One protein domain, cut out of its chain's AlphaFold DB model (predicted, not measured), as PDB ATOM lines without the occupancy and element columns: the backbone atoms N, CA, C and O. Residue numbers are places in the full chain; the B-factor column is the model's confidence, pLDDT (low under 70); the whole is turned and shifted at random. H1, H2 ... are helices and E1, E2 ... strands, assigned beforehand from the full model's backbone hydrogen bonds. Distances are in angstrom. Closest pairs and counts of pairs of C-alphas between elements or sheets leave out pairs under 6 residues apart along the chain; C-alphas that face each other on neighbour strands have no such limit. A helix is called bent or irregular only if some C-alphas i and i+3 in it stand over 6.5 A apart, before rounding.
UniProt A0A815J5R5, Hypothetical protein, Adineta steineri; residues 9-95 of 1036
ATOM      1  N   VAL A   9     -28.774 -41.397 -18.847       82.81
ATOM      2  CA  VAL A   9     -29.457 -40.176 -18.396       82.81
ATOM      3  C   VAL A   9     -30.957 -40.403 -18.272       82.81
ATOM      4  O   VAL A   9     -31.583 -41.028 -19.126       82.81
ATOM      5  N   ILE A  10     -31.537 -39.838 -17.213       86.56
ATOM      6  CA  ILE A  10     -32.981 -39.775 -16.981       86.56
ATOM      7  C   ILE A  10     -33.381 -38.301 -16.999       86.56
ATOM      8  O   ILE A  10     -32.794 -37.488 -16.281       86.56
ATOM      9  N   ILE A  11     -34.385 -37.944 -17.795       87.44
ATOM     10  CA  ILE A  11     -34.914 -36.577 -17.817       87.44
ATOM     11  C   ILE A  11     -36.029 -36.464 -16.777       87.44
ATOM     12  O   ILE A  11     -37.067 -37.108 -16.900       87.44
ATOM     13  N   VAL A  12     -35.836 -35.625 -15.759       89.94
ATOM     14  CA  VAL A  12     -36.821 -35.433 -14.685       89.94
ATOM     15  C   VAL A  12     -37.467 -34.052 -14.794       89.94
ATOM     16  O   VAL A  12     -36.862 -33.034 -14.459       89.94
ATOM     17  N   GLY A  13     -38.718 -34.011 -15.249       88.25
ATOM     18  CA  GLY A  13     -39.555 -32.814 -15.214       88.25
ATOM     19  C   GLY A  13     -40.084 -32.570 -13.801       88.25
ATOM     20  O   GLY A  13     -40.653 -33.466 -13.189       88.25
ATOM     21  N   THR A  14     -39.917 -31.367 -13.258       88.19
ATOM     22  CA  THR A  14     -40.354 -31.014 -11.892       88.19
ATOM     23  C   THR A  14     -41.528 -30.023 -11.905       88.19
ATOM     24  O   THR A  14     -41.961 -29.575 -12.964       88.19
ATOM     25  N   HIS A  15     -42.054 -29.660 -10.730       87.81
ATOM     26  CA  HIS A  15     -43.188 -28.737 -10.547       87.81
ATOM     27  C   HIS A  15     -44.497 -29.184 -11.217       87.81
ATOM     28  O   HIS A  15     -45.349 -28.356 -11.558       87.81
ATOM     29  N   HIS A  16     -44.706 -30.495 -11.364       85.69
ATOM     30  CA  HIS A  16     -45.925 -31.052 -11.955       85.69
ATOM     31  C   HIS A  16     -47.208 -30.514 -11.279       85.69
ATOM     32  O   HIS A  16     -48.179 -30.163 -11.945       85.69
ATOM     33  N   ASP A  17     -47.192 -30.301  -9.959       85.81
ATOM     34  CA  ASP A  17     -48.305 -29.718  -9.190       85.81
ATOM     35  C   ASP A  17     -48.698 -28.283  -9.588       85.81
ATOM     36  O   ASP A  17     -49.820 -27.845  -9.299       85.81
ATOM     37  N   GLN A  18     -47.801 -27.539 -10.239       84.19
ATOM     38  CA  GLN A  18     -48.076 -26.198 -10.754       84.19
ATOM     39  C   GLN A  18     -48.500 -26.231 -12.221       84.19
ATOM     40  O   GLN A  18     -49.458 -25.555 -12.598       84.19
ATOM     41  N   ILE A  19     -47.825 -27.045 -13.035       81.06
ATOM     42  CA  ILE A  19     -48.019 -27.087 -14.488       81.06
ATOM     43  C   ILE A  19     -49.355 -27.756 -14.850       81.06
ATOM     44  O   ILE A  19     -50.044 -27.281 -15.751       81.06
ATOM     45  N   VAL A  20     -49.806 -28.762 -14.091       80.81
ATOM     46  CA  VAL A  20     -51.101 -29.448 -14.307       80.81
ATOM     47  C   VAL A  20     -52.307 -28.501 -14.225       80.81
ATOM     48  O   VAL A  20     -53.376 -28.794 -14.757       80.81
ATOM     49  N   LYS A  21     -52.147 -27.333 -13.589       80.75
ATOM     50  CA  LYS A  21     -53.195 -26.303 -13.494       80.75
ATOM     51  C   LYS A  21     -53.366 -25.497 -14.788       80.75
ATOM     52  O   LYS A  21     -54.345 -24.760 -14.914       80.75
ATOM     53  N   LEU A  22     -52.442 -25.609 -15.744       82.88
ATOM     54  CA  LEU A  22     -52.534 -24.949 -17.045       82.88
ATOM     55  C   LEU A  22     -53.589 -25.643 -17.918       82.88
ATOM     56  O   LEU A  22     -53.580 -26.862 -18.077       82.88
ATOM     57  N   LYS A  23     -54.468 -24.857 -18.556       73.94
ATOM     58  CA  LYS A  23     -55.570 -25.375 -19.394       73.94
ATOM     59  C   LYS A  23     -55.106 -26.289 -20.542       73.94
ATOM     60  O   LYS A  23     -55.856 -27.171 -20.941       73.94
ATOM     61  N   ASN A  24     -53.871 -26.111 -21.019       79.31
ATOM     62  CA  ASN A  24     -53.295 -26.847 -22.152       79.31
ATOM     63  C   ASN A  24     -52.244 -27.892 -21.726       79.31
ATOM     64  O   ASN A  24     -51.497 -28.379 -22.570       79.31
ATOM     65  N   TYR A  25     -52.152 -28.231 -20.434       80.12
ATOM     66  CA  TYR A  25     -51.084 -29.089 -19.908       80.12
ATOM     67  C   TYR A  25     -50.987 -30.450 -20.604       80.12
ATOM     68  O   TYR A  25     -49.894 -30.827 -20.999       80.12
ATOM     69  N   ARG A  26     -52.105 -31.165 -20.802       76.81
ATOM     70  CA  ARG A  26     -52.081 -32.503 -21.429       76.81
ATOM     71  C   ARG A  26     -51.434 -32.470 -22.810       76.81
ATOM     72  O   ARG A  26     -50.536 -33.250 -23.085       76.81
ATOM     73  N   GLN A  27     -51.830 -31.495 -23.624       80.44
ATOM     74  CA  GLN A  27     -51.276 -31.308 -24.960       80.44
ATOM     75  C   GLN A  27     -49.798 -30.889 -24.913       80.44
ATOM     76  O   GLN A  27     -49.004 -31.349 -25.722       80.44
ATOM     77  N   LEU A  28     -49.407 -30.034 -23.960       79.62
ATOM     78  CA  LEU A  28     -48.010 -29.635 -23.771       79.62
ATOM     79  C   LEU A  28     -47.131 -30.807 -23.316       79.62
ATOM     80  O   LEU A  28     -46.063 -30.997 -23.885       79.62
ATOM     81  N   SER A  29     -47.576 -31.594 -22.334       80.31
ATOM     82  CA  SER A  29     -46.847 -32.756 -21.812       80.31
ATOM     83  C   SER A  29     -46.678 -33.834 -22.883       80.31
ATOM     84  O   SER A  29     -45.553 -34.252 -23.134       80.31
ATOM     85  N   GLU A  30     -47.744 -34.186 -23.612       81.75
ATOM     86  CA  GLU A  30     -47.667 -35.122 -24.744       81.75
ATOM     87  C   GLU A  30     -46.718 -34.617 -25.841       81.75
ATOM     88  O   GLU A  30     -45.903 -35.386 -26.355       81.75
ATOM     89  N   ASN A  31     -46.758 -33.317 -26.163       83.06
ATOM     90  CA  ASN A  31     -45.841 -32.714 -27.129       83.06
ATOM     91  C   ASN A  31     -44.383 -32.758 -26.647       83.06
ATOM     92  O   ASN A  31     -43.496 -33.077 -27.435       83.06
ATOM     93  N   PHE A  32     -44.117 -32.446 -25.375       81.12
ATOM     94  CA  PHE A  32     -42.765 -32.479 -24.816       81.12
ATOM     95  C   PHE A  32     -42.226 -33.904 -24.709       81.12
ATOM     96  O   PHE A  32     -41.084 -34.130 -25.100       81.12
ATOM     97  N   GLN A  33     -43.030 -34.867 -24.256       81.81
ATOM     98  CA  GLN A  33     -42.635 -36.276 -24.230       81.81
ATOM     99  C   GLN A  33     -42.372 -36.805 -25.640       81.81
ATOM    100  O   GLN A  33     -41.344 -37.436 -25.867       81.81
ATOM    101  N   SER A  34     -43.228 -36.469 -26.611       81.38
ATOM    102  CA  SER A  34     -43.005 -36.826 -28.018       81.38
ATOM    103  C   SER A  34     -41.719 -36.199 -28.562       81.38
ATOM    104  O   SER A  34     -40.943 -36.872 -29.234       81.38
ATOM    105  N   LEU A  35     -41.454 -34.929 -28.237       80.25
ATOM    106  CA  LEU A  35     -40.237 -34.225 -28.643       80.25
ATOM    107  C   LEU A  35     -38.982 -34.848 -28.020       80.25
ATOM    108  O   LEU A  35     -37.978 -35.001 -28.712       80.25
ATOM    109  N   ILE A  36     -39.028 -35.190 -26.730       79.75
ATOM    110  CA  ILE A  36     -37.928 -35.848 -26.016       79.75
ATOM    111  C   ILE A  36     -37.670 -37.224 -26.624       79.75
ATOM    112  O   ILE A  36     -36.525 -37.534 -26.949       79.75
ATOM    113  N   TYR A  37     -38.726 -38.013 -26.833       79.00
ATOM    114  CA  TYR A  37     -38.622 -39.346 -27.409       79.00
ATOM    115  C   TYR A  37     -37.998 -39.292 -28.808       79.00
ATOM    116  O   TYR A  37     -36.986 -39.942 -29.053       79.00
ATOM    117  N   GLN A  38     -38.519 -38.430 -29.689       74.31
ATOM    118  CA  GLN A  38     -38.014 -38.267 -31.057       74.31
ATOM    119  C   GLN A  38     -36.587 -37.713 -31.123       74.31
ATOM    120  O   GLN A  38     -35.833 -38.090 -32.014       74.31
ATOM    121  N   LYS A  39     -36.205 -36.787 -30.232       69.56
ATOM    122  CA  LYS A  39     -34.861 -36.185 -30.265       69.56
ATOM    123  C   LYS A  39     -33.803 -37.058 -29.594       69.56
ATOM    124  O   LYS A  39     -32.671 -37.098 -30.077       69.56
ATOM    125  N   PHE A  40     -34.141 -37.717 -28.488       71.62
ATOM    126  CA  PHE A  40     -33.148 -38.303 -27.585       71.62
ATOM    127  C   PHE A  40     -33.269 -39.821 -27.380       71.62
ATOM    128  O   PHE A  40     -32.235 -40.437 -27.128       71.62
ATOM    129  N   ILE A  41     -34.459 -40.424 -27.513       71.88
ATOM    130  CA  ILE A  41     -34.693 -41.851 -27.192       71.88
ATOM    131  C   ILE A  41     -34.738 -42.730 -28.457       71.88
ATOM    132  O   ILE A  41     -34.089 -43.769 -28.498       71.88
ATOM    133  N   ASP A  42     -35.443 -42.307 -29.512       70.25
ATOM    134  CA  ASP A  42     -35.648 -43.091 -30.752       70.25
ATOM    135  C   ASP A  42     -34.457 -43.020 -31.735       70.25
ATOM    136  O   ASP A  42     -34.412 -43.692 -32.768       70.25
ATOM    137  N   THR A  43     -33.457 -42.190 -31.434       62.56
ATOM    138  CA  THR A  43     -32.329 -41.933 -32.333       62.56
ATOM    139  C   THR A  43     -31.203 -42.942 -32.096       62.56
ATOM    140  O   THR A  43     -30.332 -42.751 -31.245       62.56
ATOM    141  N   SER A  44     -31.153 -43.989 -32.922       55.94
ATOM    142  CA  SER A  44     -30.132 -45.060 -32.897       55.94
ATOM    143  C   SER A  44     -28.672 -44.607 -33.113       55.94
ATOM    144  O   SER A  44     -27.757 -45.426 -33.036       55.94
ATOM    145  N   GLN A  45     -28.425 -43.316 -33.372       53.91
ATOM    146  CA  GLN A  45     -27.095 -42.736 -33.621       53.91
ATOM    147  C   GLN A  45     -26.571 -41.816 -32.501       53.91
ATOM    148  O   GLN A  45     -25.460 -41.304 -32.628       53.91
ATOM    149  N   ASN A  46     -27.311 -41.611 -31.401       53.75
ATOM    150  CA  ASN A  46     -26.907 -40.679 -30.331       53.75
ATOM    151  C   ASN A  46     -25.579 -41.064 -29.650       53.75
ATOM    152  O   ASN A  46     -24.785 -40.180 -29.328       53.75
ATOM    153  N   GLU A  47     -25.293 -42.366 -29.523       50.72
ATOM    154  CA  GLU A  47     -24.029 -42.880 -28.967       50.72
ATOM    155  C   GLU A  47     -22.804 -42.530 -29.841       50.72
ATOM    156  O   GLU A  47     -21.699 -42.413 -29.321       50.72
ATOM    157  N   LYS A  48     -22.977 -42.300 -31.155       50.88
ATOM    158  CA  LYS A  48     -21.878 -41.939 -32.077       50.88
ATOM    159  C   LYS A  48     -21.528 -40.444 -32.079       50.88
ATOM    160  O   LYS A  48     -20.561 -40.063 -32.731       50.88
ATOM    161  N   LEU A  49     -22.323 -39.605 -31.413       50.00
ATOM    162  CA  LEU A  49     -22.287 -38.139 -31.533       50.00
ATOM    163  C   LEU A  49     -22.177 -37.424 -30.172       50.00
ATOM    164  O   LEU A  49     -22.580 -36.269 -30.063       50.00
ATOM    165  N   GLY A  50     -21.694 -38.100 -29.124       52.06
ATOM    166  CA  GLY A  50     -21.424 -37.470 -27.819       52.06
ATOM    167  C   GLY A  50     -22.665 -36.941 -27.080       52.06
ATOM    168  O   GLY A  50     -22.559 -36.060 -26.220       52.06
ATOM    169  N   TYR A  51     -23.865 -37.427 -27.424       58.12
ATOM    170  CA  TYR A  51     -25.085 -37.179 -26.652       58.12
ATOM    171  C   TYR A  51     -25.253 -38.253 -25.565       58.12
ATOM    172  O   TYR A  51     -24.844 -39.399 -25.770       58.12
ATOM    173  N   PRO A  52     -25.870 -37.915 -24.415       62.72
ATOM    174  CA  PRO A  52     -26.128 -38.909 -23.388       62.72
ATOM    175  C   PRO A  52     -27.108 -39.952 -23.903       62.72
ATOM    176  O   PRO A  52     -28.029 -39.636 -24.666       62.72
ATOM    177  N   LYS A  53     -26.984 -41.173 -23.388       71.19
ATOM    178  CA  LYS A  53     -27.997 -42.200 -23.589       71.19
ATOM    179  C   LYS A  53     -29.186 -41.894 -22.686       71.19
ATOM    180  O   LYS A  53     -29.218 -42.301 -21.526       71.19
ATOM    181  N   VAL A  54     -30.143 -41.125 -23.200       76.81
ATOM    182  CA  VAL A  54     -31.390 -40.844 -22.486       76.81
ATOM    183  C   VAL A  54     -32.235 -42.114 -22.484       76.81
ATOM    184  O   VAL A  54     -32.670 -42.569 -23.537       76.81
ATOM    185  N   LEU A  55     -32.424 -42.699 -21.302       79.19
ATOM    186  CA  LEU A  55     -33.146 -43.961 -21.130       79.19
ATOM    187  C   LEU A  55     -34.647 -43.744 -20.941       79.19
ATOM    188  O   LEU A  55     -35.442 -44.525 -21.451       79.19
ATOM    189  N   ASP A  56     -35.025 -42.697 -20.206       82.50
ATOM    190  CA  ASP A  56     -36.424 -42.418 -19.881       82.50
ATOM    191  C   ASP A  56     -36.644 -40.939 -19.507       82.50
ATOM    192  O   ASP A  56     -35.693 -40.193 -19.226       82.50
ATOM    193  N   SER A  57     -37.910 -40.516 -19.473       86.94
ATOM    194  CA  SER A  57     -38.337 -39.202 -18.994       86.94
ATOM    195  C   SER A  57     -39.549 -39.299 -18.064       86.94
ATOM    196  O   SER A  57     -40.575 -39.867 -18.436       86.94
ATOM    197  N   LEU A  58     -39.468 -38.687 -16.880       89.12
ATOM    198  CA  LEU A  58     -40.526 -38.718 -15.866       89.12
ATOM    199  C   LEU A  58     -40.864 -37.318 -15.361       89.12
ATOM    200  O   LEU A  58     -39.982 -36.511 -15.079       89.12
ATOM    201  N   GLU A  59     -42.153 -37.047 -15.168       88.69
ATOM    202  CA  GLU A  59     -42.622 -35.843 -14.480       88.69
ATOM    203  C   GLU A  59     -42.920 -36.143 -13.008       88.69
ATOM    204  O   GLU A  59     -43.646 -37.089 -12.702       88.69
ATOM    205  N   ILE A  60     -42.401 -35.322 -12.095       91.94
ATOM    206  CA  ILE A  60     -42.529 -35.493 -10.646       91.94
ATOM    207  C   ILE A  60     -43.076 -34.238  -9.955       91.94
ATOM    208  O   ILE A  60     -42.973 -33.110 -10.447       91.94
ATOM    209  N   SER A  61     -43.610 -34.421  -8.747       89.94
ATOM    210  CA  SER A  61     -43.840 -33.316  -7.811       89.94
ATOM    211  C   SER A  61     -43.384 -33.693  -6.412       89.94
ATOM    212  O   SER A  61     -43.900 -34.636  -5.814       89.94
ATOM    213  N   ASN A  62     -42.482 -32.881  -5.857       84.56
ATOM    214  CA  ASN A  62     -42.061 -32.990  -4.461       84.56
ATOM    215  C   ASN A  62     -43.195 -32.625  -3.481       84.56
ATOM    216  O   ASN A  62     -43.222 -33.077  -2.343       84.56
ATOM    217  N   LYS A  63     -44.179 -31.829  -3.925       87.12
ATOM    218  CA  LYS A  63     -45.276 -31.366  -3.066       87.12
ATOM    219  C   LYS A  63     -46.395 -32.396  -2.927       87.12
ATOM    220  O   LYS A  63     -46.963 -32.535  -1.849       87.12
ATOM    221  N   THR A  64     -46.739 -33.087  -4.014       87.19
ATOM    222  CA  THR A  64     -47.805 -34.106  -4.014       87.19
ATOM    223  C   THR A  64     -47.270 -35.533  -3.927       87.19
ATOM    224  O   THR A  64     -48.054 -36.462  -3.752       87.19
ATOM    225  N   GLY A  65     -45.955 -35.726  -4.061       87.31
ATOM    226  CA  GLY A  65     -45.327 -37.044  -4.130       87.31
ATOM    227  C   GLY A  65     -45.515 -37.755  -5.475       87.31
ATOM    228  O   GLY A  65     -45.215 -38.944  -5.578       87.31
ATOM    229  N   HIS A  66     -46.030 -37.060  -6.498       89.44
ATOM    230  CA  HIS A  66     -46.296 -37.641  -7.815       89.44
ATOM    231  C   HIS A  66     -45.015 -38.231  -8.428       89.44
ATOM    232  O   HIS A  66     -43.988 -37.556  -8.462       89.44
ATOM    233  N   ASN A  67     -45.090 -39.494  -8.865       89.94
ATOM    234  CA  ASN A  67     -44.038 -40.307  -9.499       89.94
ATOM    235  C   ASN A  67     -42.677 -40.415  -8.778       89.94
ATOM    236  O   ASN A  67     -41.767 -41.040  -9.313       89.94
ATOM    237  N   ILE A  68     -42.527 -39.929  -7.538       91.50
ATOM    238  CA  ILE A  68     -41.256 -40.045  -6.790       91.50
ATOM    239  C   ILE A  68     -40.858 -41.512  -6.585       91.50
ATOM    240  O   ILE A  68     -39.708 -41.879  -6.795       91.50
ATOM    241  N   LYS A  69     -41.810 -42.382  -6.221       92.25
ATOM    242  CA  LYS A  69     -41.530 -43.819  -6.043       92.25
ATOM    243  C   LYS A  69     -41.094 -44.490  -7.345       92.25
ATOM    244  O   LYS A  69     -40.191 -45.313  -7.317       92.25
ATOM    245  N   GLN A  70     -41.725 -44.121  -8.460       91.38
ATOM    246  CA  GLN A  70     -41.365 -44.634  -9.781       91.38
ATOM    247  C   GLN A  70     -39.957 -44.187 -10.175       91.38
ATOM    248  O   GLN A  70     -39.188 -45.010 -10.653       91.38
ATOM    249  N   LEU A  71     -39.594 -42.930  -9.897       91.81
ATOM    250  CA  LEU A  71     -38.236 -42.435 -10.109       91.81
ATOM    251  C   LEU A  71     -37.208 -43.230  -9.287       91.81
ATOM    252  O   LEU A  71     -36.184 -43.625  -9.833       91.81
ATOM    253  N   CYS A  72     -37.482 -43.521  -8.010       91.94
ATOM    254  CA  CYS A  72     -36.578 -44.336  -7.189       91.94
ATOM    255  C   CYS A  72     -36.400 -45.758  -7.743       91.94
ATOM    256  O   CYS A  72     -35.275 -46.249  -7.797       91.94
ATOM    257  N   THR A  73     -37.489 -46.416  -8.157       92.56
ATOM    258  CA  THR A  73     -37.421 -47.745  -8.783       92.56
ATOM    259  C   THR A  73     -36.626 -47.697 -10.084       92.56
ATOM    260  O   THR A  73     -35.735 -48.515 -10.276       92.56
ATOM    261  N   LEU A  74     -36.871 -46.691 -10.925       90.12
ATOM    262  CA  LEU A  74     -36.159 -46.513 -12.186       90.12
ATOM    263  C   LEU A  74     -34.649 -46.320 -11.972       90.12
ATOM    264  O   LEU A  74     -33.850 -46.966 -12.644       90.12
ATOM    265  N   ILE A  75     -34.250 -45.475 -11.014       90.06
ATOM    266  CA  ILE A  75     -32.834 -45.267 -10.668       90.06
ATOM    267  C   ILE A  75     -32.195 -46.582 -10.206       90.06
ATOM    268  O   ILE A  75     -31.099 -46.913 -10.653       90.06
ATOM    269  N   HIS A  76     -32.875 -47.338  -9.340       88.62
ATOM    270  CA  HIS A  76     -32.385 -48.625  -8.846       88.62
ATOM    271  C   HIS A  76     -32.201 -49.647  -9.981       88.62
ATOM    272  O   HIS A  76     -31.158 -50.294 -10.071       88.62
ATOM    273  N   ASP A  77     -33.189 -49.769 -10.868       86.75
ATOM    274  CA  ASP A  77     -33.159 -50.731 -11.970       86.75
ATOM    275  C   ASP A  77     -32.074 -50.387 -12.997       86.75
ATOM    276  O   ASP A  77     -31.369 -51.283 -13.465       86.75
ATOM    277  N   ILE A  78     -31.891 -49.095 -13.303       85.38
ATOM    278  CA  ILE A  78     -30.815 -48.621 -14.184       85.38
ATOM    279  C   ILE A  78     -29.453 -48.872 -13.540       85.38
ATOM    280  O   ILE A  78     -28.577 -49.432 -14.196       85.38
ATOM    281  N   ALA A  79     -29.276 -48.526 -12.260       83.44
ATOM    282  CA  ALA A  79     -28.026 -48.772 -11.544       83.44
ATOM    283  C   ALA A  79     -27.646 -50.264 -11.552       83.44
ATOM    284  O   ALA A  79     -26.476 -50.602 -11.725       83.44
ATOM    285  N   GLY A  80     -28.634 -51.161 -11.441       81.88
ATOM    286  CA  GLY A  80     -28.440 -52.612 -11.539       81.88
ATOM    287  C   GLY A  80     -27.963 -53.111 -12.911       81.88
ATOM    288  O   GLY A  80     -27.383 -54.194 -12.991       81.88
ATOM    289  N   GLN A  81     -28.185 -52.334 -13.974       79.69
ATOM    290  CA  GLN A  81     -27.842 -52.672 -15.361       79.69
ATOM    291  C   GLN A  81     -26.561 -51.987 -15.858       79.69
ATOM    292  O   GLN A  81     -26.107 -52.287 -16.963       79.69
ATOM    293  N   LEU A  82     -25.970 -51.079 -15.073       78.25
ATOM    294  CA  LEU A  82     -24.727 -50.406 -15.447       78.25
ATOM    295  C   LEU A  82     -23.581 -51.421 -15.560       78.25
ATOM    296  O   LEU A  82     -23.335 -52.214 -14.646       78.25
ATOM    297  N   LEU A  83     -22.880 -51.382 -16.692       73.69
ATOM    298  CA  LEU A  83     -21.738 -52.241 -16.996       73.69
ATOM    299  C   LEU A  83     -20.427 -51.601 -16.534       73.69
ATOM    300  O   LEU A  83     -20.295 -50.376 -16.520       73.69
ATOM    301  N   VAL A  84     -19.439 -52.431 -16.197       67.62
ATOM    302  CA  VAL A  84     -18.069 -51.969 -15.936       67.62
ATOM    303  C   VAL A  84     -17.462 -51.458 -17.253       67.62
ATOM    304  O   VAL A  84     -17.624 -52.129 -18.283       67.62
ATOM    305  N   PRO A  85     -16.743 -50.317 -17.256       60.38
ATOM    306  CA  PRO A  85     -16.060 -49.812 -18.445       60.38
ATOM    307  C   PRO A  85     -15.206 -50.896 -19.122       60.38
ATOM    308  O   PRO A  85     -14.502 -51.648 -18.452       60.38
ATOM    309  N   ASN A  86     -15.282 -51.001 -20.454       56.66
ATOM    310  CA  ASN A  86     -14.591 -52.004 -21.288       56.66
ATOM    311  C   ASN A  86     -15.009 -53.477 -21.090       56.66
ATOM    312  O   ASN A  86     -14.442 -54.363 -21.734       56.66
ATOM    313  N   SER A  87     -16.022 -53.762 -20.268       61.00
ATOM    314  CA  SER A  87     -16.603 -55.100 -20.134       61.00
ATOM    315  C   SER A  87     -17.903 -55.211 -20.938       61.00
ATOM    316  O   SER A  87     -18.699 -54.276 -20.982       61.00
ATOM    317  N   LYS A  88     -18.123 -56.350 -21.606       59.81
ATOM    318  CA  LYS A  88     -19.351 -56.567 -22.394       59.81
ATOM    319  C   LYS A  88     -20.523 -57.079 -21.556       59.81
ATOM    320  O   LYS A  88     -21.658 -56.765 -21.885       59.81
ATOM    321  N   ASP A  89     -20.237 -57.805 -20.471       67.19
ATOM    322  CA  ASP A  89     -21.249 -58.592 -19.746       67.19
ATOM    323  C   ASP A  89     -21.180 -58.465 -18.210       67.19
ATOM    324  O   ASP A  89     -21.944 -59.130 -17.511       67.19
ATOM    325  N   GLN A  90     -20.275 -57.650 -17.651       71.25
ATOM    326  CA  GLN A  90     -20.113 -57.538 -16.197       71.25
ATOM    327  C   GLN A  90     -20.767 -56.259 -15.670       71.25
ATOM    328  O   GLN A  90     -20.388 -55.155 -16.059       71.25
ATOM    329  N   THR A  91     -21.729 -56.398 -14.756       76.38
ATOM    330  CA  THR A  91     -22.340 -55.245 -14.081       76.38
ATOM    331  C   THR A  91     -21.439 -54.709 -12.971       76.38
ATOM    332  O   THR A  91     -20.647 -55.461 -12.393       76.38
ATOM    333  N   ILE A  92     -21.581 -53.425 -12.625       75.19
ATOM    334  CA  ILE A  92     -20.804 -52.779 -11.548       75.19
ATOM    335  C   ILE A  92     -20.925 -53.566 -10.229       75.19
ATOM    336  O   ILE A  92     -19.931 -53.811  -9.553       75.19
ATOM    337  N   PHE A  93     -22.118 -54.078  -9.908       74.50
ATOM    338  CA  PHE A  93     -22.355 -54.895  -8.707       74.50
ATOM    339  C   PHE A  93     -21.595 -56.232  -8.677       74.50
ATOM    340  O   PHE A  93     -21.449 -56.830  -7.612       74.50
ATOM    341  N   GLN A  94     -21.126 -56.731  -9.823       74.31
ATOM    342  CA  GLN A  94     -20.350 -57.970  -9.918       74.31
ATOM    343  C   GLN A  94     -18.834 -57.725  -9.915       74.31
ATOM    344  O   GLN A  94     -18.058 -58.685  -9.980       74.31
ATOM    345  N   GLN A  95     -18.384 -56.470  -9.869       76.69
ATOM    346  CA  GLN A  95     -16.967 -56.138  -9.823       76.69
ATOM    347  C   GLN A  95     -16.380 -56.515  -8.457       76.69
ATOM    348  O   GLN A  95     -16.817 -56.043  -7.411       76.69
TER     349      GLN A  95
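Overview. This is residues 9 to 95 of the 1036 residues of the protein "Hypothetical protein" of Adineta steineri (UniProt A0A815J5R5). A short ribbon of two parallel strands, E1 and E2, runs through the middle of a flat slab, with one long helix over each of its faces: H2 on one face, displaced toward E2 and away from E1, and H4 on the opposite face. Both long helices run back against the direction of the strands; the small helices H1 and H3 sit at the two ends of the ribbon and H2, and the loop of residues 82 to 95 extends the slab beyond the far end of H4. The printed part has 87 residues with four named helices and two named strands, in the order E1 H1 H2 H3 E2 H4, and the class is mixed, helices and strands. The build is loose, with a radius of gyration of the C-alphas of 15.9 A, and the outline is flat, with spans of 49 by 29 by 14 A.

Arrangement. The sheet has two strands, E1, residues 9 to 13, and E2, residues 53 to 59, which are parallel neighbours with 20 degrees between their directions. Among the C-alphas that face each other are those of Ile 11 and Ser 57, 4.5 A apart. N 9 and O 53 are within hydrogen-bond range at 2.9 A, and so are N 13 and O 58 at 2.8 A. H2, residues 25 to 41, has 8 pairs of C-alphas within 8 A of E2, the closest being those of Ile 41 and Val 54 at 5.8 A. H2 and E1 are apart. H4, residues 68 to 81, has 1 pair of C-alphas within 8 A of E2, that of Leu 58 and Leu 71 at 7.2 A. H4 and E1 are near each other, with 7 pairs of C-alphas within 10 A. H2 and H4 are apart. H1, residues 16 to 19, is close to but not clearly touching H2, where the C-alphas of Ile 19 and Tyr 25 are the closest at 6.5 A. H3, residues 46 to 49, is also close to but not clearly touching H2, with the C-alphas of Phe 40 and Asn 46 the closest at 7.2 A. E1, then H1, H2 and H3, then E2 make a strand-helix-strand unit, two parallel neighbour strands with helices between them in the chain. Every O i to N i+4 pair is within hydrogen-bond range in H2 and H4, while H1 and H3 are too short for such a pair.

Along the chain. E1 begins at C-alpha 9, at (-29.457, -40.176, -18.396), and is 12.9 A long from first to last C-alpha. E2 is 18.4 A long and ends at C-alpha 59, at (-42.622, -35.843, -14.480). H2 is 22.0 A long; it is neither bent nor irregular, but only just: C-alphas 38 and 41 are 6.2 A apart. H4 is 20.3 A long and ends at C-alpha 81, at (-27.842, -52.672, -15.361). H1 is 5.1 A long and H3 is 5.4 A long.

Size, cuts and confidence. The two C-alphas farthest apart are those of Lys 23 and Gln 95, at 50.3 A, while the first and last printed C-alphas, those of Val 9 and Gln 95, are 22.0 A apart. The printed part has no cut. The links E1 to H1, H1 to H2, H2 to H3 and H3 to E2 are tight, and the link E2 to H4, with 8 residues, is short. Residues 82 to 95 hold no named element, and their C-alphas lie 15 to 26 A from the mean of all C-alphas. The mean pLDDT of the printed part is 78.1; residue 39, residues 43 to 52 and residues 84 to 89 are under 70, and the mean of H3 is 51.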